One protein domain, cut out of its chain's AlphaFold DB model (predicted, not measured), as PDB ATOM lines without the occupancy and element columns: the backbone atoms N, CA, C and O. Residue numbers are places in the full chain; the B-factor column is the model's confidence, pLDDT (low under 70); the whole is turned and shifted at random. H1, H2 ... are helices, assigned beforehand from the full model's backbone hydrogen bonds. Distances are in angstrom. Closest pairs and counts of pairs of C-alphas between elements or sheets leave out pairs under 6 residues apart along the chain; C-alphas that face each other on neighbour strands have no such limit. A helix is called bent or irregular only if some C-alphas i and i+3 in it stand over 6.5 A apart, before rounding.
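This is residues 316 to 379 and 396 to 507 of the 967 residues of the protein "Calponin-homology (CH) domain-containing protein" of Leishmania infantum (UniProt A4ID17). One very long helix, H1, runs nearly the model's full length, with H4 beside its first part and H2a near its later part; H3 packs on H4 and on the bent H2. The printed part has 176 residues, with helices H1, H2, H3, H4 in order and no named strand: all helix, extended, radius of gyration of the C-alphas 26.6 A, spans 99 by 35 by 19 A.

H1, residues 316 to 378, touches H4, residues 475 to 507, opposite ways at a shallow tilt of 16 degrees; the closest C-alphas, of His 325 and Leu 495, are 6.9 A apart. H2, residues 396 to 443, was assigned by its hydrogen bonds as one helix but is bent: C-alphas 433 and 436 are 6.9 A apart, between arms H2a, residues 396 to 433, and H2b, residues 436 to 443. H1 and H2a are close but not clearly touching, closest at the C-alphas of Leu 361 and Ala 407, 7.4 A. H3, residues 453 to 469, forms hairpins with H2b and H4. H1, H2a, H3 and H4 make an up-and-down bundle, each running against the one before. Every O i to N i+4 pair is within hydrogen-bond range in H2a, H2b, H3 and H4; in H1, 58 of 59.

H1 spans 91.5 A from C-alpha 316 at (326.569, 343.820, 254.184), H2a 55.1 A, H2b 10.5 A, H3 25.2 A, and H4 46.8 A to C-alpha 507 at (315.544, 331.165, 250.529).

Residues 380 to 395 are not printed; C-alphas 379 and 396 are 15.4 A apart across the cut. Of the links printed whole, H2 to H3 is short and H3 to H4 tight. Mean pLDDT of the printed part is 71.4, with 69 residues under 70.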
ATOM      1  N   ASN A 316     325.573 343.540 253.141       77.43
ATOM      2  CA  ASN A 316     326.569 343.820 254.184       77.43
ATOM      3  C   ASN A 316     326.613 342.722 255.254       77.43
ATOM      4  O   ASN A 316     327.679 342.478 255.816       77.43
ATOM      5  N   GLN A 317     325.488 342.066 255.540       79.57
ATOM      6  CA  GLN A 317     325.446 340.942 256.469       79.57
ATOM      7  C   GLN A 317     326.100 339.689 255.863       79.57
ATOM      8  O   GLN A 317     327.017 339.147 256.475       79.57
ATOM      9  N   LEU A 318     325.762 339.333 254.616       77.23
ATOM     10  CA  LEU A 318     326.451 338.308 253.817       77.23
ATOM     11  C   LEU A 318     327.981 338.480 253.848       77.23
ATOM     12  O   LEU A 318     328.704 337.556 254.211       77.23
ATOM     13  N   LEU A 319     328.476 339.689 253.554       81.72
ATOM     14  CA  LEU A 319     329.914 339.992 253.560       81.72
ATOM     15  C   LEU A 319     330.562 339.899 254.953       81.72
ATOM     16  O   LEU A 319     331.758 339.622 255.049       81.72
ATOM     17  N   ARG A 320     329.816 340.128 256.042       81.07
ATOM     18  CA  ARG A 320     330.319 339.915 257.412       81.07
ATOM     19  C   ARG A 320     330.438 338.430 257.724       81.07
ATOM     20  O   ARG A 320     331.470 338.015 258.240       81.07
ATOM     21  N   GLU A 321     329.430 337.642 257.365       74.68
ATOM     22  CA  GLU A 321     329.396 336.198 257.615       74.68
ATOM     23  C   GLU A 321     330.435 335.444 256.755       74.68
ATOM     24  O   GLU A 321     331.110 334.544 257.259       74.68
ATOM     25  N   GLU A 322     330.691 335.876 255.512       74.85
ATOM     26  CA  GLU A 322     331.844 335.416 254.716       74.85
ATOM     27  C   GLU A 322     333.188 335.771 255.374       74.85
ATOM     28  O   GLU A 322     334.100 334.944 255.436       74.85
ATOM     29  N   LEU A 323     333.334 336.991 255.902       80.64
ATOM     30  CA  LEU A 323     334.577 337.445 256.532       80.64
ATOM     31  C   LEU A 323     334.832 336.726 257.873       80.64
ATOM     32  O   LEU A 323     335.982 336.431 258.207       80.64
ATOM     33  N   GLU A 324     333.782 336.366 258.611       75.89
ATOM     34  CA  GLU A 324     333.856 335.465 259.769       75.89
ATOM     35  C   GLU A 324     334.209 334.027 259.368       75.89
ATOM     36  O   GLU A 324     335.065 333.414 260.010       75.89
ATOM     37  N   HIS A 325     333.662 333.511 258.262       70.37
ATOM     38  CA  HIS A 325     334.054 332.211 257.710       70.37
ATOM     39  C   HIS A 325     335.549 332.183 257.341       70.37
ATOM     40  O   HIS A 325     336.270 331.259 257.722       70.37
ATOM     41  N   VAL A 326     336.055 333.221 256.666       75.49
ATOM     42  CA  VAL A 326     337.481 333.353 256.316       75.49
ATOM     43  C   VAL A 326     338.359 333.466 257.569       75.49
ATOM     44  O   VAL A 326     339.420 332.836 257.624       75.49
ATOM     45  N   LYS A 327     337.921 334.182 258.617       75.42
ATOM     46  CA  LYS A 327     338.610 334.206 259.922       75.42
ATOM     47  C   LYS A 327     338.681 332.811 260.549       75.42
ATOM     48  O   LYS A 327     339.768 332.369 260.910       75.42
ATOM     49  N   ALA A 328     337.568 332.086 260.617       68.38
ATOM     50  CA  ALA A 328     337.530 330.739 261.186       68.38
ATOM     51  C   ALA A 328     338.415 329.744 260.406       68.38
ATOM     52  O   ALA A 328     339.185 329.000 261.011       68.38
ATOM     53  N   VAL A 329     338.371 329.763 259.067       68.73
ATOM     54  CA  VAL A 329     339.196 328.885 258.215       68.73
ATOM     55  C   VAL A 329     340.686 329.226 258.314       68.73
ATOM     56  O   VAL A 329     341.516 328.325 258.428       68.73
ATOM     57  N   SER A 330     341.057 330.508 258.334       70.66
ATOM     58  CA  SER A 330     342.460 330.914 258.517       70.66
ATOM     59  C   SER A 330     342.984 330.603 259.926       70.66
ATOM     60  O   SER A 330     344.118 330.145 260.066       70.66
ATOM     61  N   GLN A 331     342.157 330.738 260.967       72.95
ATOM     62  CA  GLN A 331     342.494 330.329 262.335       72.95
ATOM     63  C   GLN A 331     342.626 328.800 262.471       72.95
ATOM     64  O   GLN A 331     343.532 328.321 263.162       72.95
ATOM     65  N   LEU A 332     341.792 328.026 261.768       71.93
ATOM     66  CA  LEU A 332     341.916 326.571 261.647       71.93
ATOM     67  C   LEU A 332     343.237 326.174 260.968       71.93
ATOM     68  O   LEU A 332     343.989 325.372 261.524       71.93
ATOM     69  N   LEU A 333     343.566 326.778 259.822       71.47
ATOM     70  CA  LEU A 333     344.819 326.525 259.099       71.47
ATOM     71  C   LEU A 333     346.054 326.888 259.939       71.47
ATOM     72  O   LEU A 333     346.987 326.091 260.023       71.47
ATOM     73  N   LEU A 334     346.042 328.027 260.640       75.78
ATOM     74  CA  LEU A 334     347.103 328.408 261.584       75.78
ATOM     75  C   LEU A 334     347.238 327.413 262.749       75.78
ATOM     76  O   LEU A 334     348.348 327.138 263.208       75.78
ATOM     77  N   THR A 335     346.128 326.848 263.227       68.35
ATOM     78  CA  THR A 335     346.137 325.832 264.291       68.35
ATOM     79  C   THR A 335     346.704 324.502 263.783       68.35
ATOM     80  O   THR A 335     347.528 323.886 264.462       68.35
ATOM     81  N   GLN A 336     346.350 324.097 262.561       70.86
ATOM     82  CA  GLN A 336     346.909 322.921 261.890       70.86
ATOM     83  C   GLN A 336     348.413 323.086 261.612       70.86
ATOM     84  O   GLN A 336     349.190 322.169 261.891       70.86
ATOM     85  N   GLN A 337     348.839 324.262 261.136       76.75
ATOM     86  CA  GLN A 337     350.248 324.598 260.933       76.75
ATOM     87  C   GLN A 337     351.031 324.489 262.248       76.75
ATOM     88  O   GLN A 337     351.982 323.710 262.307       76.75
ATOM     89  N   ARG A 338     350.590 325.162 263.320       74.17
ATOM     90  CA  ARG A 338     351.227 325.093 264.652       74.17
ATOM     91  C   ARG A 338     351.299 323.663 265.194       74.17
ATOM     92  O   ARG A 338     352.310 323.273 265.772       74.17
ATOM     93  N   GLY A 339     350.256 322.858 264.972       67.19
ATOM     94  CA  GLY A 339     350.263 321.429 265.300       67.19
ATOM     95  C   GLY A 339     351.320 320.642 264.514       67.19
ATOM     96  O   GLY A 339     352.001 319.786 265.082       67.19
ATOM     97  N   SER A 340     351.510 320.955 263.228       66.31
ATOM     98  CA  SER A 340     352.551 320.341 262.395       66.31
ATOM     99  C   SER A 340     353.970 320.764 262.803       66.31
ATOM    100  O   SER A 340     354.858 319.913 262.868       66.31
ATOM    101  N   GLU A 341     354.167 322.035 263.157       68.94
ATOM    102  CA  GLU A 341     355.443 322.597 263.615       68.94
ATOM    103  C   GLU A 341     355.858 321.980 264.955       68.94
ATOM    104  O   GLU A 341     356.957 321.435 265.064       68.94
ATOM    105  N   ALA A 342     354.944 321.921 265.930       65.76
ATOM    106  CA  ALA A 342     355.162 321.230 267.201       65.76
ATOM    107  C   ALA A 342     355.461 319.729 267.008       65.76
ATOM    108  O   ALA A 342     356.303 319.157 267.702       65.76
ATOM    109  N   ALA A 343     354.830 319.068 266.029       65.02
ATOM    110  CA  ALA A 343     355.121 317.672 265.697       65.02
ATOM    111  C   ALA A 343     356.490 317.465 265.011       65.02
ATOM    112  O   ALA A 343     357.009 316.344 265.035       65.02
ATOM    113  N   VAL A 344     357.078 318.503 264.407       69.93
ATOM    114  CA  VAL A 344     358.466 318.504 263.910       69.93
ATOM    115  C   VAL A 344     359.442 318.811 265.049       69.93
ATOM    116  O   VAL A 344     360.419 318.081 265.210       69.93
ATOM    117  N   GLU A 345     359.147 319.804 265.891       70.92
ATOM    118  CA  GLU A 345     359.950 320.159 267.069       70.92
ATOM    119  C   GLU A 345     360.083 318.978 268.045       70.92
ATOM    120  O   GLU A 345     361.192 318.643 268.462       70.92
ATOM    121  N   MET A 346     358.992 318.255 268.333       64.29
ATOM    122  CA  MET A 346     359.044 317.046 269.167       64.29
ATOM    123  C   MET A 346     359.943 315.950 268.570       64.29
ATOM    124  O   MET A 346     360.668 315.293 269.315       64.29
ATOM    125  N   ARG A 347     359.962 315.764 267.239       72.45
ATOM    126  CA  ARG A 347     360.879 314.806 266.582       72.45
ATOM    127  C   ARG A 347     362.334 315.266 266.657       72.45
ATOM    128  O   ARG A 347     363.215 314.437 266.880       72.45
ATOM    129  N   ALA A 348     362.593 316.563 266.504       70.07
ATOM    130  CA  ALA A 348     363.928 317.131 266.667       70.07
ATOM    131  C   ALA A 348     364.430 316.969 268.114       70.07
ATOM    132  O   ALA A 348     365.536 316.481 268.324       70.07
ATOM    133  N   SER A 349     363.588 317.266 269.109       68.56
ATOM    134  CA  SER A 349     363.895 317.091 270.536       68.56
ATOM    135  C   SER A 349     364.129 315.624 270.921       68.56
ATOM    136  O   SER A 349     365.093 315.316 271.626       68.56
ATOM    137  N   ALA A 350     363.321 314.691 270.400       66.92
ATOM    138  CA  ALA A 350     363.529 313.254 270.589       66.92
ATOM    139  C   ALA A 350     364.835 312.762 269.937       66.92
ATOM    140  O   ALA A 350     365.545 311.941 270.515       66.92
ATOM    141  N   THR A 351     365.189 313.306 268.767       73.14
ATOM    142  CA  THR A 351     366.453 313.009 268.072       73.14
ATOM    143  C   THR A 351     367.656 313.559 268.845       73.14
ATOM    144  O   THR A 351     368.660 312.864 268.977       73.14
ATOM    145  N   LEU A 352     367.544 314.763 269.416       75.17
ATOM    146  CA  LEU A 352     368.563 315.358 270.284       75.17
ATOM    147  C   LEU A 352     368.775 314.522 271.558       75.17
ATOM    148  O   LEU A 352     369.917 314.266 271.927       75.17
ATOM    149  N   HIS A 353     367.700 314.039 272.191       71.36
ATOM    150  CA  HIS A 353     367.796 313.130 273.341       71.36
ATOM    151  C   HIS A 353     368.467 311.799 272.971       71.36
ATOM    152  O   HIS A 353     369.339 311.345 273.703       71.36
ATOM    153  N   ASN A 354     368.135 311.216 271.812       69.68
ATOM    154  CA  ASN A 354     368.818 310.030 271.276       69.68
ATOM    155  C   ASN A 354     370.334 310.276 271.106       69.68
ATOM    156  O   ASN A 354     371.156 309.433 271.467       69.68
ATOM    157  N   GLN A 355     370.722 311.447 270.586       75.51
ATOM    158  CA  GLN A 355     372.130 311.829 270.419       75.51
ATOM    159  C   GLN A 355     372.843 312.070 271.759       75.51
ATOM    160  O   GLN A 355     373.981 311.628 271.912       75.51
ATOM    161  N   LEU A 356     372.186 312.711 272.730       74.43
ATOM    162  CA  LEU A 356     372.724 312.932 274.078       74.43
ATOM    163  C   LEU A 356     372.917 311.618 274.840       74.43
ATOM    164  O   LEU A 356     374.025 311.354 275.297       74.43
ATOM    165  N   ALA A 357     371.891 310.765 274.906       69.13
ATOM    166  CA  ALA A 357     371.967 309.470 275.584       69.13
ATOM    167  C   ALA A 357     373.048 308.567 274.964       69.13
ATOM    168  O   ALA A 357     373.790 307.888 275.675       69.13
ATOM    169  N   LYS A 358     373.204 308.608 273.633       76.89
ATOM    170  CA  LYS A 358     374.306 307.922 272.953       76.89
ATOM    171  C   LYS A 358     375.673 308.520 273.303       76.89
ATOM    172  O   LYS A 358     376.598 307.761 273.569       76.89
ATOM    173  N   ALA A 359     375.816 309.845 273.308       74.21
ATOM    174  CA  ALA A 359     377.077 310.503 273.655       74.21
ATOM    175  C   ALA A 359     377.483 310.251 275.119       74.21
ATOM    176  O   ALA A 359     378.669 310.107 275.409       74.21
ATOM    177  N   GLU A 360     376.512 310.147 276.027       77.13
ATOM    178  CA  GLU A 360     376.718 309.764 277.425       77.13
ATOM    179  C   GLU A 360     377.152 308.294 277.552       77.13
ATOM    180  O   GLU A 360     378.128 308.004 278.245       77.13
ATOM    181  N   LEU A 361     376.529 307.373 276.807       75.90
ATOM    182  CA  LEU A 361     376.950 305.969 276.740       75.90
ATOM    183  C   LEU A 361     378.370 305.812 276.157       75.90
ATOM    184  O   LEU A 361     379.201 305.107 276.734       75.90
ATOM    185  N   ASP A 362     378.676 306.513 275.060       78.37
ATOM    186  CA  ASP A 362     380.016 306.572 274.458       78.37
ATOM    187  C   ASP A 362     381.047 307.155 275.456       78.37
ATOM    188  O   ASP A 362     382.192 306.694 275.512       78.37
ATOM    189  N   HIS A 363     380.650 308.128 276.288       76.84
ATOM    190  CA  HIS A 363     381.495 308.719 277.330       76.84
ATOM    191  C   HIS A 363     381.753 307.761 278.503       76.84
ATOM    192  O   HIS A 363     382.909 307.597 278.900       76.84
ATOM    193  N   LEU A 364     380.724 307.080 279.017       78.13
ATOM    194  CA  LEU A 364     380.857 306.058 280.064       78.13
ATOM    195  C   LEU A 364     381.742 304.893 279.598       78.13
ATOM    196  O   LEU A 364     382.626 304.446 280.330       78.13
ATOM    197  N   HIS A 365     381.580 304.451 278.350       78.00
ATOM    198  CA  HIS A 365     382.445 303.443 277.740       78.00
ATOM    199  C   HIS A 365     383.904 303.929 277.616       78.00
ATOM    200  O   HIS A 365     384.831 303.178 277.928       78.00
ATOM    201  N   ALA A 366     384.132 305.195 277.246       74.72
ATOM    202  CA  ALA A 366     385.473 305.786 277.219       74.72
ATOM    203  C   ALA A 366     386.106 305.906 278.622       74.72
ATOM    204  O   ALA A 366     387.303 305.650 278.769       74.72
ATOM    205  N   ILE A 367     385.324 306.234 279.660       74.30
ATOM    206  CA  ILE A 367     385.781 306.210 281.061       74.30
ATOM    207  C   ILE A 367     386.201 304.789 281.450       74.30
ATOM    208  O   ILE A 367     387.325 304.606 281.910       74.30
ATOM    209  N   ARG A 368     385.373 303.772 281.173       72.18
ATOM    210  CA  ARG A 368     385.696 302.363 281.462       72.18
ATOM    211  C   ARG A 368     386.996 301.916 280.783       72.18
ATOM    212  O   ARG A 368     387.815 301.249 281.407       72.18
ATOM    213  N   GLN A 369     387.234 302.317 279.530       75.95
ATOM    214  CA  GLN A 369     388.501 302.030 278.841       75.95
ATOM    215  C   GLN A 369     389.707 302.738 279.487       75.95
ATOM    216  O   GLN A 369     390.796 302.160 279.552       75.95
ATOM    217  N   LEU A 370     389.534 303.961 279.996       72.37
ATOM    218  CA  LEU A 370     390.573 304.674 280.744       72.37
ATOM    219  C   LEU A 370     390.843 304.027 282.110       72.37
ATOM    220  O   LEU A 370     392.004 303.872 282.475       72.37
ATOM    221  N   GLU A 371     389.817 303.589 282.839       72.19
ATOM    222  CA  GLU A 371     389.976 302.873 284.112       72.19
ATOM    223  C   GLU A 371     390.677 301.522 283.917       72.19
ATOM    224  O   GLU A 371     391.651 301.233 284.613       72.19
ATOM    225  N   VAL A 372     390.274 300.729 282.917       72.21
ATOM    226  CA  VAL A 372     390.931 299.452 282.580       72.21
ATOM    227  C   VAL A 372     392.389 299.662 282.156       72.21
ATOM    228  O   VAL A 372     393.261 298.903 282.571       72.21
ATOM    229  N   THR A 373     392.707 300.705 281.380       73.53
ATOM    230  CA  THR A 373     394.105 300.964 280.975       73.53
ATOM    231  C   THR A 373     394.967 301.556 282.092       73.53
ATOM    232  O   THR A 373     396.145 301.214 282.178       73.53
ATOM    233  N   LEU A 374     394.408 302.385 282.982       70.02
ATOM    234  CA  LEU A 374     395.111 302.886 284.171       70.02
ATOM    235  C   LEU A 374     395.389 301.770 285.187       70.02
ATOM    236  O   LEU A 374     396.493 301.695 285.723       70.02
ATOM    237  N   THR A 375     394.416 300.888 285.423       64.26
ATOM    238  CA  THR A 375     394.552 299.773 286.373       64.26
ATOM    239  C   THR A 375     395.413 298.630 285.827       64.26
ATOM    240  O   THR A 375     396.154 298.016 286.587       64.26
ATOM    241  N   ALA A 376     395.423 298.389 284.511       66.40
ATOM    242  CA  ALA A 376     396.405 297.499 283.887       66.40
ATOM    243  C   ALA A 376     397.839 298.062 283.971       66.40
ATOM    244  O   ALA A 376     398.788 297.303 284.165       66.40
ATOM    245  N   ALA A 377     398.013 299.385 283.860       61.92
ATOM    246  CA  ALA A 377     399.326 300.024 283.962       61.92
ATOM    247  C   ALA A 377     399.913 299.983 285.387       61.92
ATOM    248  O   ALA A 377     401.120 299.795 285.535       61.92
ATOM    249  N   SER A 378     399.090 300.105 286.438       57.76
ATOM    250  CA  SER A 378     399.579 300.073 287.829       57.76
ATOM    251  C   SER A 378     400.090 298.701 288.286       57.76
ATOM    252  O   SER A 378     400.792 298.622 289.288       57.76
ATOM    253  N   VAL A 379     399.795 297.624 287.550       57.85
ATOM    254  CA  VAL A 379     400.256 296.249 287.839       57.85
ATOM    255  C   VAL A 379     401.669 295.969 287.277       57.85
ATOM    256  O   VAL A 379     402.190 294.862 287.411       57.85
ATOM    257  N   LEU A 396     385.354 297.896 292.615       72.03
ATOM    258  CA  LEU A 396     385.413 298.580 291.318       72.03
ATOM    259  C   LEU A 396     384.698 297.780 290.220       72.03
ATOM    260  O   LEU A 396     383.911 298.362 289.478       72.03
ATOM    261  N   ALA A 397     384.903 296.461 290.160       74.24
ATOM    262  CA  ALA A 397     384.202 295.580 289.226       74.24
ATOM    263  C   ALA A 397     382.679 295.646 289.430       74.24
ATOM    264  O   ALA A 397     381.955 296.002 288.504       74.24
ATOM    265  N   HIS A 398     382.205 295.451 290.665       77.29
ATOM    266  CA  HIS A 398     380.784 295.550 291.011       77.29
ATOM    267  C   HIS A 398     380.212 296.955 290.735       77.29
ATOM    268  O   HIS A 398     379.045 297.090 290.365       77.29
ATOM    269  N   ARG A 399     381.001 298.028 290.890       73.42
ATOM    270  CA  ARG A 399     380.555 299.390 290.551       73.42
ATOM    271  C   ARG A 399     380.424 299.595 289.040       73.42
ATOM    272  O   ARG A 399     379.473 300.245 288.612       73.42
ATOM    273  N   ALA A 400     381.333 299.030 288.247       67.22
ATOM    274  CA  ALA A 400     381.259 299.056 286.789       67.22
ATOM    275  C   ALA A 400     380.090 298.205 286.259       67.22
ATOM    276  O   ALA A 400     379.352 298.669 285.395       67.22
ATOM    277  N   GLU A 401     379.873 297.010 286.815       76.32
ATOM    278  CA  GLU A 401     378.729 296.143 286.497       76.32
ATOM    279  C   GLU A 401     377.394 296.801 286.869       76.32
ATOM    280  O   GLU A 401     376.460 296.786 286.070       76.32
ATOM    281  N   ALA A 402     377.306 297.451 288.035       74.71
ATOM    282  CA  ALA A 402     376.116 298.203 288.430       74.71
ATOM    283  C   ALA A 402     375.841 299.384 287.482       74.71
ATOM    284  O   ALA A 402     374.699 299.575 287.072       74.71
ATOM    285  N   ALA A 403     376.871 300.140 287.085       65.18
ATOM    286  CA  ALA A 403     376.729 301.234 286.125       65.18
ATOM    287  C   ALA A 403     376.311 300.738 284.727       65.18
ATOM    288  O   ALA A 403     375.450 301.343 284.092       65.18
ATOM    289  N   GLU A 404     376.873 299.618 284.263       70.51
ATOM    290  CA  GLU A 404     376.500 298.974 282.998       70.51
ATOM    291  C   GLU A 404     375.056 298.452 283.032       70.51
ATOM    292  O   GLU A 404     374.294 298.714 282.103       70.51
ATOM    293  N   ALA A 405     374.635 297.811 284.127       76.76
ATOM    294  CA  ALA A 405     373.252 297.387 284.327       76.76
ATOM    295  C   ALA A 405     372.276 298.578 284.345       76.76
ATOM    296  O   ALA A 405     371.239 298.523 283.683       76.76
ATOM    297  N   THR A 406     372.618 299.677 285.031       70.05
ATOM    298  CA  THR A 406     371.811 300.910 285.032       70.05
ATOM    299  C   THR A 406     371.719 301.528 283.634       70.05
ATOM    300  O   THR A 406     370.622 301.872 283.202       70.05
ATOM    301  N   ALA A 407     372.825 301.618 282.889       63.65
ATOM    302  CA  ALA A 407     372.822 302.147 281.524       63.65
ATOM    303  C   ALA A 407     371.996 301.270 280.561       63.65
ATOM    304  O   ALA A 407     371.207 301.789 279.772       63.65
ATOM    305  N   VAL A 408     372.115 299.941 280.663       72.48
ATOM    306  CA  VAL A 408     371.305 298.981 279.894       72.48
ATOM    307  C   VAL A 408     369.819 299.080 280.246       72.48
ATOM    308  O   VAL A 408     368.983 298.923 279.355       72.48
ATOM    309  N   GLN A 409     369.468 299.344 281.507       78.87
ATOM    310  CA  GLN A 409     368.076 299.536 281.908       78.87
ATOM    311  C   GLN A 409     367.512 300.873 281.406       78.87
ATOM    312  O   GLN A 409     366.469 300.862 280.757       78.87
ATOM    313  N   LEU A 410     368.225 301.989 281.586       65.56
ATOM    314  CA  LEU A 410     367.813 303.301 281.062       65.56
ATOM    315  C   LEU A 410     367.639 303.285 279.536       65.56
ATOM    316  O   LEU A 410     366.676 303.844 279.016       65.56
ATOM    317  N   TYR A 411     368.520 302.591 278.805       69.79
ATOM    318  CA  TYR A 411     368.383 302.418 277.354       69.79
ATOM    319  C   TYR A 411     367.142 301.591 276.975       69.79
ATOM    320  O   TYR A 411     366.517 301.840 275.942       69.79
ATOM    321  N   ARG A 412     366.750 300.622 277.815       79.50
ATOM    322  CA  ARG A 412     365.552 299.793 277.617       79.50
ATOM    323  C   ARG A 412     364.272 300.587 277.884       79.50
ATOM    324  O   ARG A 412     363.414 300.644 277.010       79.50
ATOM    325  N   GLU A 413     364.206 301.288 279.015       74.01
ATOM    326  CA  GLU A 413     363.103 302.191 279.379       74.01
ATOM    327  C   GLU A 413     362.924 303.313 278.337       74.01
ATOM    328  O   GLU A 413     361.800 303.637 277.945       74.01
ATOM    329  N   TYR A 414     364.027 303.854 277.803       69.39
ATOM    330  CA  TYR A 414     363.998 304.811 276.695       69.39
ATOM    331  C   TYR A 414     363.412 304.204 275.410       69.39
ATOM    332  O   TYR A 414     362.543 304.811 274.781       69.39
ATOM    333  N   HIS A 415     363.848 303.002 275.024       75.99
ATOM    334  CA  HIS A 415     363.362 302.322 273.823       75.99
ATOM    335  C   HIS A 415     361.874 301.942 273.933       75.99
ATOM    336  O   HIS A 415     361.119 302.112 272.976       75.99
ATOM    337  N   GLU A 416     361.426 301.489 275.106       79.27
ATOM    338  CA  GLU A 416     360.013 301.235 275.412       79.27
ATOM    339  C   GLU A 416     359.190 302.534 275.338       79.27
ATOM    340  O   GLU A 416     358.150 302.577 274.677       79.27
ATOM    341  N   SER A 417     359.693 303.635 275.908       67.59
ATOM    342  CA  SER A 417     359.071 304.962 275.795       67.59
ATOM    343  C   SER A 417     358.985 305.451 274.340       67.59
ATOM    344  O   SER A 417     357.968 306.031 273.946       67.59
ATOM    345  N   GLN A 418     360.010 305.208 273.515       73.06
ATOM    346  CA  GLN A 418     359.977 305.559 272.093       73.06
ATOM    347  C   GLN A 418     358.980 304.683 271.313       73.06
ATOM    348  O   GLN A 418     358.207 305.218 270.519       73.06
ATOM    349  N   GLN A 419     358.890 303.379 271.594       79.23
ATOM    350  CA  GLN A 419     357.860 302.512 271.003       79.23
ATOM    351  C   GLN A 419     356.437 302.956 271.378       79.23
ATOM    352  O   GLN A 419     355.559 302.996 270.514       79.23
ATOM    353  N   VAL A 420     356.197 303.360 272.631       73.65
ATOM    354  CA  VAL A 420     354.908 303.939 273.060       73.65
ATOM    355  C   VAL A 420     354.629 305.272 272.350       73.65
ATOM    356  O   VAL A 420     353.481 305.550 271.994       73.65
ATOM    357  N   TYR A 421     355.651 306.095 272.099       66.25
ATOM    358  CA  TYR A 421     355.517 307.345 271.346       66.25
ATOM    359  C   TYR A 421     355.141 307.112 269.876       66.25
ATOM    360  O   TYR A 421     354.148 307.678 269.412       66.25
ATOM    361  N   ASP A 422     355.872 306.249 269.169       73.65
ATOM    362  CA  ASP A 422     355.624 305.956 267.754       73.65
ATOM    363  C   ASP A 422     354.285 305.221 267.558       73.65
ATOM    364  O   ASP A 422     353.516 305.573 266.660       73.65
ATOM    365  N   SER A 423     353.927 304.309 268.472       77.47
ATOM    366  CA  SER A 423     352.588 303.707 268.556       77.47
ATOM    367  C   SER A 423     351.491 304.767 268.743       77.47
ATOM    368  O   SER A 423     350.526 304.796 267.980       77.47
ATOM    369  N   THR A 424     351.671 305.715 269.675       67.91
ATOM    370  CA  THR A 424     350.717 306.826 269.878       67.91
ATOM    371  C   THR A 424     350.554 307.670 268.607       67.91
ATOM    372  O   THR A 424     349.437 308.050 268.260       67.91
ATOM    373  N   LEU A 425     351.646 307.966 267.889       68.56
ATOM    374  CA  LEU A 425     351.598 308.709 266.624       68.56
ATOM    375  C   LEU A 425     350.900 307.927 265.507       68.56
ATOM    376  O   LEU A 425     350.180 308.525 264.705       68.56
ATOM    377  N   GLN A 426     351.099 306.610 265.439       77.31
ATOM    378  CA  GLN A 426     350.441 305.752 264.457       77.31
ATOM    379  C   GLN A 426     348.938 305.625 264.741       77.31
ATOM    380  O   GLN A 426     348.140 305.771 263.817       77.31
ATOM    381  N   GLN A 427     348.543 305.473 266.010       72.76
ATOM    382  CA  GLN A 427     347.140 305.503 266.433       72.76
ATOM    383  C   GLN A 427     346.480 306.857 266.145       72.76
ATOM    384  O   GLN A 427     345.405 306.890 265.555       72.76
ATOM    385  N   LEU A 428     347.131 307.978 266.479       68.21
ATOM    386  CA  LEU A 428     346.615 309.313 266.154       68.21
ATOM    387  C   LEU A 428     346.431 309.498 264.644       68.21
ATOM    388  O   LEU A 428     345.388 309.987 264.223       68.21
ATOM    389  N   ARG A 429     347.394 309.067 263.817       71.41
ATOM    390  CA  ARG A 429     347.257 309.083 262.348       71.41
ATOM    391  C   ARG A 429     346.073 308.246 261.870       71.41
ATOM    392  O   ARG A 429     345.311 308.725 261.039       71.41
ATOM    393  N   GLN A 430     345.905 307.035 262.399       76.93
ATOM    394  CA  GLN A 430     344.791 306.157 262.041       76.93
ATOM    395  C   GLN A 430     343.438 306.780 262.421       76.93
ATOM    396  O   GLN A 430     342.528 306.793 261.595       76.93
ATOM    397  N   VAL A 431     343.341 307.385 263.610       67.12
ATOM    398  CA  VAL A 431     342.151 308.134 264.039       67.12
ATOM    399  C   VAL A 431     341.896 309.332 263.121       67.12
ATOM    400  O   VAL A 431     340.772 309.468 262.649       67.12
ATOM    401  N   PHE A 432     342.914 310.139 262.788       64.74
ATOM    402  CA  PHE A 432     342.783 311.264 261.849       64.74
ATOM    403  C   PHE A 432     342.303 310.830 260.456       64.74
ATOM    404  O   PHE A 432     341.449 311.502 259.882       64.74
ATOM    405  N   CYS A 433     342.795 309.705 259.926       69.94
ATOM    406  CA  CYS A 433     342.289 309.139 258.673       69.94
ATOM    407  C   CYS A 433     340.819 308.705 258.790       69.94
ATOM    408  O   CYS A 433     340.036 308.980 257.887       69.94
ATOM    409  N   SER A 434     340.426 308.098 259.915       76.35
ATOM    410  CA  SER A 434     339.053 307.626 260.134       76.35
ATOM    411  C   SER A 434     338.027 308.725 260.450       76.35
ATOM    412  O   SER A 434     336.842 308.422 260.521       76.35
ATOM    413  N   ILE A 435     338.427 309.997 260.627       71.41
ATOM    414  CA  ILE A 435     337.476 311.095 260.915       71.41
ATOM    415  C   ILE A 435     336.396 311.186 259.833       71.41
ATOM    416  O   ILE A 435     335.230 311.392 260.162       71.41
ATOM    417  N   ALA A 436     336.767 311.004 258.561       67.59
ATOM    418  CA  ALA A 436     335.814 311.014 257.454       67.59
ATOM    419  C   ALA A 436     334.787 309.875 257.583       67.59
ATOM    420  O   ALA A 436     333.586 310.124 257.492       67.59
ATOM    421  N   ASP A 437     335.251 308.657 257.878       74.57
ATOM    422  CA  ASP A 437     334.404 307.469 258.028       74.57
ATOM    423  C   ASP A 437     333.491 307.570 259.262       74.57
ATOM    424  O   ASP A 437     332.301 307.273 259.181       74.57
ATOM    425  N   ILE A 438     334.021 308.046 260.397       73.38
ATOM    426  CA  ILE A 438     333.258 308.276 261.634       73.38
ATOM    427  C   ILE A 438     332.192 309.350 261.404       73.38
ATOM    428  O   ILE A 438     331.037 309.151 261.779       73.38
ATOM    429  N   ALA A 439     332.548 310.477 260.780       67.23
ATOM    430  CA  ALA A 439     331.601 311.548 260.490       67.23
ATOM    431  C   ALA A 439     330.501 311.073 259.526       67.23
ATOM    432  O   ALA A 439     329.324 311.298 259.797       67.23
ATOM    433  N   ALA A 440     330.857 310.357 258.455       70.42
ATOM    434  CA  ALA A 440     329.901 309.794 257.504       70.42
ATOM    435  C   ALA A 440     328.967 308.758 258.153       70.42
ATOM    436  O   ALA A 440     327.754 308.819 257.948       70.42
ATOM    437  N   ALA A 441     329.498 307.850 258.977       74.88
ATOM    438  CA  ALA A 441     328.698 306.866 259.704       74.88
ATOM    439  C   ALA A 441     327.756 307.533 260.719       74.88
ATOM    440  O   ALA A 441     326.583 307.172 260.788       74.88
ATOM    441  N   THR A 442     328.235 308.550 261.447       71.41
ATOM    442  CA  THR A 442     327.418 309.283 262.429       71.41
ATOM    443  C   THR A 442     326.295 310.054 261.727       71.41
ATOM    444  O   THR A 442     325.134 309.906 262.103       71.41
ATOM    445  N   LEU A 443     326.603 310.783 260.644       69.45
ATOM    446  CA  LEU A 443     325.606 311.460 259.800       69.45
ATOM    447  C   LEU A 443     324.579 310.483 259.203       69.45
ATOM    448  O   LEU A 443     323.399 310.805 259.154       69.45
ATOM    449  N   SER A 444     325.002 309.277 258.809       73.55
ATOM    450  CA  SER A 444     324.107 308.230 258.280       73.55
ATOM    451  C   SER A 444     323.223 307.568 259.347       73.55
ATOM    452  O   SER A 444     322.366 306.756 259.004       73.55
ATOM    453  N   SER A 445     323.440 307.874 260.631       71.75
ATOM    454  CA  SER A 445     322.706 307.292 261.764       71.75
ATOM    455  C   SER A 445     321.776 308.273 262.485       71.75
ATOM    456  O   SER A 445     321.007 307.847 263.344       71.75
ATOM    457  N   MET A 446     321.810 309.565 262.138       68.43
ATOM    458  CA  MET A 446     320.914 310.565 262.726       68.43
ATOM    459  C   MET A 446     319.557 310.612 261.999       68.43
ATOM    460  O   MET A 446     319.522 310.536 260.768       68.43
ATOM    461  N   PRO A 447     318.431 310.766 262.721       65.26
ATOM    462  CA  PRO A 447     317.123 310.977 262.107       65.26
ATOM    463  C   PRO A 447     317.036 312.372 261.467       65.26
ATOM    464  O   PRO A 447     317.429 313.373 262.061       65.26
ATOM    465  N   SER A 448     316.457 312.459 260.268       61.43
ATOM    466  CA  SER A 448     316.502 313.647 259.395       61.43
ATOM    467  C   SER A 448     315.704 314.881 259.855       61.43
ATOM    468  O   SER A 448     315.664 315.870 259.128       61.43
ATOM    469  N   ASN A 449     315.029 314.823 261.008       56.71
ATOM    470  CA  ASN A 449     313.927 315.727 261.370       56.71
ATOM    471  C   ASN A 449     314.084 316.347 262.777       56.71
ATOM    472  O   ASN A 449     313.082 316.513 263.471       56.71
ATOM    473  N   SER A 450     315.308 316.593 263.250       49.23
ATOM    474  CA  SER A 450     315.567 316.918 264.662       49.23
ATOM    475  C   SER A 450     316.382 318.204 264.866       49.23
ATOM    476  O   SER A 450     317.197 318.583 264.023       49.23
ATOM    477  N   ASP A 451     316.059 318.920 265.948       57.01
ATOM    478  CA  ASP A 451     316.438 320.316 266.204       57.01
ATOM    479  C   ASP A 451     317.863 320.484 266.776       57.01
ATOM    480  O   ASP A 451     318.636 319.541 266.928       57.01
ATOM    481  N   SER A 452     318.230 321.720 267.130       58.72
ATOM    482  CA  SER A 452     319.569 322.123 267.595       58.72
ATOM    483  C   SER A 452     320.154 321.330 268.777       58.72
ATOM    484  O   SER A 452     321.370 321.370 268.977       58.72
ATOM    485  N   ALA A 453     319.340 320.580 269.528       61.80
ATOM    486  CA  ALA A 453     319.802 319.646 270.556       61.80
ATOM    487  C   ALA A 453     320.715 318.540 269.982       61.80
ATOM    488  O   ALA A 453     321.713 318.167 270.607       61.80
ATOM    489  N   ASP A 454     320.433 318.068 268.767       66.46
ATOM    490  CA  ASP A 454     321.170 316.981 268.119       66.46
ATOM    491  C   ASP A 454     322.582 317.382 267.674       66.46
ATOM    492  O   ASP A 454     323.446 316.520 267.515       66.46
ATOM    493  N   ALA A 455     322.882 318.683 267.574       67.86
ATOM    494  CA  ALA A 455     324.250 319.149 267.361       67.86
ATOM    495  C   ALA A 455     325.171 318.727 268.521       67.86
ATOM    496  O   ALA A 455     326.259 318.203 268.282       67.86
ATOM    497  N   ALA A 456     324.719 318.873 269.773       72.64
ATOM    498  CA  ALA A 456     325.485 318.450 270.944       72.64
ATOM    499  C   ALA A 456     325.618 316.917 271.017       72.64
ATOM    500  O   ALA A 456     326.706 316.407 271.289       72.64
ATOM    501  N   ALA A 457     324.545 316.181 270.700       77.14
ATOM    502  CA  ALA A 457     324.566 314.719 270.645       77.14
ATOM    503  C   ALA A 457     325.518 314.190 269.553       77.14
ATOM    504  O   ALA A 457     326.257 313.231 269.787       77.14
ATOM    505  N   TYR A 458     325.562 314.840 268.386       76.00
ATOM    506  CA  TYR A 458     326.518 314.555 267.315       76.00
ATOM    507  C   TYR A 458     327.964 314.816 267.763       76.00
ATOM    508  O   TYR A 458     328.825 313.952 267.586       76.00
ATOM    509  N   GLU A 459     328.246 315.975 268.373       77.14
ATOM    510  CA  GLU A 459     329.591 316.304 268.861       77.14
ATOM    511  C   GLU A 459     330.072 315.322 269.939       77.14
ATOM    512  O   GLU A 459     331.221 314.864 269.888       77.14
ATOM    513  N   GLU A 460     329.206 314.944 270.884       81.56
ATOM    514  CA  GLU A 460     329.526 313.943 271.901       81.56
ATOM    515  C   GLU A 460     329.723 312.549 271.289       81.56
ATOM    516  O   GLU A 460     330.709 311.886 271.614       81.56
ATOM    517  N   THR A 461     328.876 312.131 270.343       79.91
ATOM    518  CA  THR A 461     328.978 310.819 269.677       79.91
ATOM    519  C   THR A 461     330.263 310.692 268.855       79.91
ATOM    520  O   THR A 461     330.988 309.706 269.003       79.91
ATOM    521  N   VAL A 462     330.610 311.704 268.048       76.38
ATOM    522  CA  VAL A 462     331.874 311.729 267.289       76.38
ATOM    523  C   VAL A 462     333.073 311.741 268.243       76.38
ATOM    524  O   VAL A 462     334.017 310.969 268.056       76.38
ATOM    525  N   THR A 463     333.025 312.549 269.309       81.43
ATOM    526  CA  THR A 463     334.088 312.584 270.327       81.43
ATOM    527  C   THR A 463     334.252 311.221 271.008       81.43
ATOM    528  O   THR A 463     335.375 310.733 271.138       81.43
ATOM    529  N   ALA A 464     333.156 310.571 271.407       82.98
ATOM    530  CA  ALA A 464     333.166 309.262 272.054       82.98
ATOM    531  C   ALA A 464     333.713 308.167 271.126       82.98
ATOM    532  O   ALA A 464     334.580 307.395 271.543       82.98
ATOM    533  N   ALA A 465     333.285 308.138 269.859       79.57
ATOM    534  CA  ALA A 465     333.776 307.195 268.856       79.57
ATOM    535  C   ALA A 465     335.292 307.336 268.625       79.57
ATOM    536  O   ALA A 465     336.023 306.344 268.642       79.57
ATOM    537  N   MET A 466     335.794 308.567 268.489       77.31
ATOM    538  CA  MET A 466     337.228 308.828 268.321       77.31
ATOM    539  C   MET A 466     338.034 308.488 269.585       77.31
ATOM    540  O   MET A 466     339.101 307.880 269.502       77.31
ATOM    541  N   MET A 467     337.513 308.803 270.775       80.95
ATOM    542  CA  MET A 467     338.161 308.482 272.054       80.95
ATOM    543  C   MET A 467     338.190 306.975 272.356       80.95
ATOM    544  O   MET A 467     339.127 306.503 273.017       80.95
ATOM    545  N   ALA A 468     337.215 306.220 271.837       82.15
ATOM    546  CA  ALA A 468     337.178 304.762 271.882       82.15
ATOM    547  C   ALA A 468     338.236 304.110 270.973       82.15
ATOM    548  O   ALA A 468     338.767 303.063 271.335       82.15
ATOM    549  N   GLN A 469     338.607 304.731 269.845       75.91
ATOM    550  CA  GLN A 469     339.687 304.222 268.986       75.91
ATOM    551  C   GLN A 469     341.094 304.421 269.578       75.91
ATOM    552  O   GLN A 469     341.999 303.646 269.280       75.91
ATOM    553  N   LEU A 470     341.297 305.409 270.459       74.93
ATOM    554  CA  LEU A 470     342.592 305.696 271.103       74.93
ATOM    555  C   LEU A 470     342.956 304.688 272.223       74.93
ATOM    556  O   LEU A 470     343.372 305.081 273.317       74.93
ATOM    557  N   THR A 471     342.759 303.384 272.037       73.36
ATOM    558  CA  THR A 471     343.089 302.362 273.050       73.36
ATOM    559  C   THR A 471     344.604 302.231 273.249       73.36
ATOM    560  O   THR A 471     345.343 301.892 272.336       73.36
ATOM    561  N   GLY A 472     345.081 302.499 274.470       71.13
ATOM    562  CA  GLY A 472     346.511 302.489 274.822       71.13
ATOM    563  C   GLY A 472     347.173 303.872 274.905       71.13
ATOM    564  O   GLY A 472     348.213 303.998 275.548       71.13
ATOM    565  N   VAL A 473     346.563 304.931 274.357       68.66
ATOM    566  CA  VAL A 473     347.104 306.299 274.470       68.66
ATOM    567  C   VAL A 473     347.072 306.788 275.934       68.66
ATOM    568  O   VAL A 473     346.012 306.706 276.564       68.66
ATOM    569  N   PRO A 474     348.176 307.350 276.479       74.58
ATOM    570  CA  PRO A 474     348.214 307.899 277.838       74.58
ATOM    571  C   PRO A 474     347.165 308.993 278.081       74.58
ATOM    572  O   PRO A 474     346.978 309.869 277.237       74.58
ATOM    573  N   ALA A 475     346.535 308.988 279.263       72.43
ATOM    574  CA  ALA A 475     345.396 309.856 279.599       72.43
ATOM    575  C   ALA A 475     345.633 311.348 279.285       72.43
ATOM    576  O   ALA A 475     344.850 311.940 278.556       72.43
ATOM    577  N   MET A 476     346.777 311.915 279.687       66.68
ATOM    578  CA  MET A 476     347.141 313.312 279.383       66.68
ATOM    579  C   MET A 476     347.066 313.652 277.877       66.68
ATOM    580  O   MET A 476     346.639 314.743 277.505       66.68
ATOM    581  N   ARG A 477     347.469 312.720 276.999       67.97
ATOM    582  CA  ARG A 477     347.400 312.907 275.539       67.97
ATOM    583  C   ARG A 477     345.973 312.746 275.015       67.97
ATOM    584  O   ARG A 477     345.596 313.478 274.105       67.97
ATOM    585  N   LYS A 478     345.178 311.845 275.607       73.18
ATOM    586  CA  LYS A 478     343.739 311.738 275.320       73.18
ATOM    587  C   LYS A 478     342.997 313.020 275.680       73.18
ATOM    588  O   LYS A 478     342.234 313.511 274.860       73.18
ATOM    589  N   ASP A 479     343.248 313.580 276.860       71.48
ATOM    590  CA  ASP A 479     342.579 314.791 277.343       71.48
ATOM    591  C   ASP A 479     342.891 315.994 276.439       71.48
ATOM    592  O   ASP A 479     341.984 316.719 276.028       71.48
ATOM    593  N   ALA A 480     344.163 316.162 276.053       65.92
ATOM    594  CA  ALA A 480     344.592 317.205 275.121       65.92
ATOM    595  C   ALA A 480     343.968 317.042 273.721       65.92
ATOM    596  O   ALA A 480     343.475 318.015 273.150       65.92
ATOM    597  N   PHE A 481     343.936 315.815 273.186       70.04
ATOM    598  CA  PHE A 481     343.286 315.514 271.907       70.04
ATOM    599  C   PHE A 481     341.768 315.745 271.963       70.04
ATOM    600  O   PHE A 481     341.202 316.340 271.052       70.04
ATOM    601  N   CYS A 482     341.110 315.338 273.050       73.38
ATOM    602  CA  CYS A 482     339.679 315.539 273.279       73.38
ATOM    603  C   CYS A 482     339.315 317.031 273.342       73.38
ATOM    604  O   CYS A 482     338.328 317.456 272.743       73.38
ATOM    605  N   ALA A 483     340.145 317.850 273.997       68.79
ATOM    606  CA  ALA A 483     339.983 319.304 274.016       68.79
ATOM    607  C   ALA A 483     340.150 319.929 272.616       68.79
ATOM    608  O   ALA A 483     339.322 320.744 272.211       68.79
ATOM    609  N   GLN A 484     341.167 319.514 271.852       70.95
ATOM    610  CA  GLN A 484     341.367 319.972 270.469       70.95
ATOM    611  C   GLN A 484     340.220 319.545 269.542       70.95
ATOM    612  O   GLN A 484     339.749 320.355 268.746       70.95
ATOM    613  N   MET A 485     339.727 318.310 269.674       72.65
ATOM    614  CA  MET A 485     338.589 317.813 268.897       72.65
ATOM    615  C   MET A 485     337.289 318.544 269.223       72.65
ATOM    616  O   MET A 485     336.558 318.890 268.301       72.65
ATOM    617  N   ARG A 486     337.019 318.851 270.496       74.34
ATOM    618  CA  ARG A 486     335.862 319.677 270.878       74.34
ATOM    619  C   ARG A 486     335.964 321.095 270.318       74.34
ATOM    620  O   ARG A 486     334.987 321.588 269.777       74.34
ATOM    621  N   ALA A 487     337.139 321.727 270.357       66.35
ATOM    622  CA  ALA A 487     337.333 323.043 269.739       66.35
ATOM    623  C   ALA A 487     337.110 323.014 268.210       66.35
ATOM    624  O   ALA A 487     336.465 323.908 267.661       66.35
ATOM    625  N   LEU A 488     337.589 321.968 267.527       69.46
ATOM    626  CA  LEU A 488     337.327 321.719 266.103       69.46
ATOM    627  C   LEU A 488     335.832 321.539 265.807       69.46
ATOM    628  O   LEU A 488     335.312 322.164 264.885       69.46
ATOM    629  N   LEU A 489     335.147 320.704 266.589       73.65
ATOM    630  CA  LEU A 489     333.725 320.410 266.426       73.65
ATOM    631  C   LEU A 489     332.857 321.653 266.665       73.65
ATOM    632  O   LEU A 489     332.082 321.993 265.778       73.65
ATOM    633  N   LEU A 490     333.096 322.401 267.749       71.22
ATOM    634  CA  LEU A 490     332.429 323.678 268.041       71.22
ATOM    635  C   LEU A 490     332.659 324.734 266.945       71.22
ATOM    636  O   LEU A 490     331.768 325.518 266.619       71.22
ATOM    637  N   THR A 491     333.847 324.748 266.328       67.28
ATOM    638  CA  THR A 491     334.120 325.620 265.173       67.28
ATOM    639  C   THR A 491     333.290 325.185 263.959       67.28
ATOM    640  O   THR A 491     332.715 326.025 263.268       67.28
ATOM    641  N   LEU A 492     333.171 323.878 263.706       68.19
ATOM    642  CA  LEU A 492     332.380 323.333 262.598       68.19
ATOM    643  C   LEU A 492     330.863 323.466 262.810       68.19
ATOM    644  O   LEU A 492     330.153 323.708 261.835       68.19
ATOM    645  N   SER A 493     330.346 323.339 264.032       69.75
ATOM    646  CA  SER A 493     328.925 323.560 264.332       69.75
ATOM    647  C   SER A 493     328.563 325.045 264.268       69.75
ATOM    648  O   SER A 493     327.543 325.384 263.668       69.75
ATOM    649  N   SER A 494     329.446 325.940 264.727       67.90
ATOM    650  CA  SER A 494     329.334 327.384 264.478       67.90
ATOM    651  C   SER A 494     329.240 327.695 262.974       67.90
ATOM    652  O   SER A 494     328.257 328.297 262.535       67.90
ATOM    653  N   LEU A 495     330.174 327.177 262.163       63.55
ATOM    654  CA  LEU A 495     330.194 327.353 260.701       63.55
ATOM    655  C   LEU A 495     328.994 326.718 259.976       63.55
ATOM    656  O   LEU A 495     328.553 327.229 258.947       63.55
ATOM    657  N   ARG A 496     328.437 325.618 260.498       71.15
ATOM    658  CA  ARG A 496     327.163 325.059 260.015       71.15
ATOM    659  C   ARG A 496     325.988 325.973 260.371       71.15
ATOM    660  O   ARG A 496     325.108 326.150 259.537       71.15
ATOM    661  N   SER A 497     325.981 326.584 261.557       67.89
ATOM    662  CA  SER A 497     324.904 327.481 262.004       67.89
ATOM    663  C   SER A 497     324.843 328.801 261.228       67.89
ATOM    664  O   SER A 497     323.758 329.362 261.075       67.89
ATOM    665  N   THR A 498     325.980 329.318 260.747       66.05
ATOM    666  CA  THR A 498     326.009 330.489 259.858       66.05
ATOM    667  C   THR A 498     325.611 330.086 258.444       66.05
ATOM    668  O   THR A 498     324.695 330.678 257.895       66.05
ATOM    669  N   ASN A 499     326.153 328.995 257.889       63.66
ATOM    670  CA  ASN A 499     325.742 328.496 256.566       63.66
ATOM    671  C   ASN A 499     324.230 328.165 256.494       63.66
ATOM    672  O   ASN A 499     323.568 328.505 255.518       63.66
ATOM    673  N   ALA A 500     323.646 327.593 257.552       66.96
ATOM    674  CA  ALA A 500     322.201 327.367 257.638       66.96
ATOM    675  C   ALA A 500     321.387 328.678 257.660       66.96
ATOM    676  O   ALA A 500     320.341 328.748 257.017       66.96
ATOM    677  N   ARG A 501     321.872 329.728 258.341       67.42
ATOM    678  CA  ARG A 501     321.263 331.071 258.300       67.42
ATOM    679  C   ARG A 501     321.383 331.701 256.915       67.42
ATOM    680  O   ARG A 501     320.370 332.113 256.371       67.42
ATOM    681  N   LEU A 502     322.563 331.650 256.297       61.21
ATOM    682  CA  LEU A 502     322.786 332.098 254.919       61.21
ATOM    683  C   LEU A 502     321.837 331.417 253.918       61.21
ATOM    684  O   LEU A 502     321.324 332.078 253.018       61.21
ATOM    685  N   GLN A 503     321.561 330.117 254.081       68.88
ATOM    686  CA  GLN A 503     320.596 329.396 253.244       68.88
ATOM    687  C   GLN A 503     319.138 329.780 253.536       68.88
ATOM    688  O   GLN A 503     318.368 329.935 252.591       68.88
ATOM    689  N   MET A 504     318.758 329.969 254.805       69.47
ATOM    690  CA  MET A 504     317.424 330.464 255.179       69.47
ATOM    691  C   MET A 504     317.171 331.874 254.635       69.47
ATOM    692  O   MET A 504     316.144 332.110 254.000       69.47
ATOM    693  N   ASP A 505     318.125 332.789 254.807       66.42
ATOM    694  CA  ASP A 505     318.024 334.165 254.323       66.42
ATOM    695  C   ASP A 505     317.978 334.194 252.789       66.42
ATOM    696  O   ASP A 505     317.099 334.843 252.221       66.42
ATOM    697  N   ALA A 506     318.825 333.417 252.100       63.96
ATOM    698  CA  ALA A 506     318.778 333.282 250.643       63.96
ATOM    699  C   ALA A 506     317.452 332.680 250.132       63.96
ATOM    700  O   ALA A 506     316.951 333.116 249.099       63.96
ATOM    701  N   ALA A 507     316.856 331.726 250.856       69.15
ATOM    702  CA  ALA A 507     315.544 331.165 250.529       69.15
ATOM    703  C   ALA A 507     314.376 332.121 250.852       69.15
ATOM    704  O   ALA A 507     313.320 332.032 250.227       69.15
TER     705      ALA A 507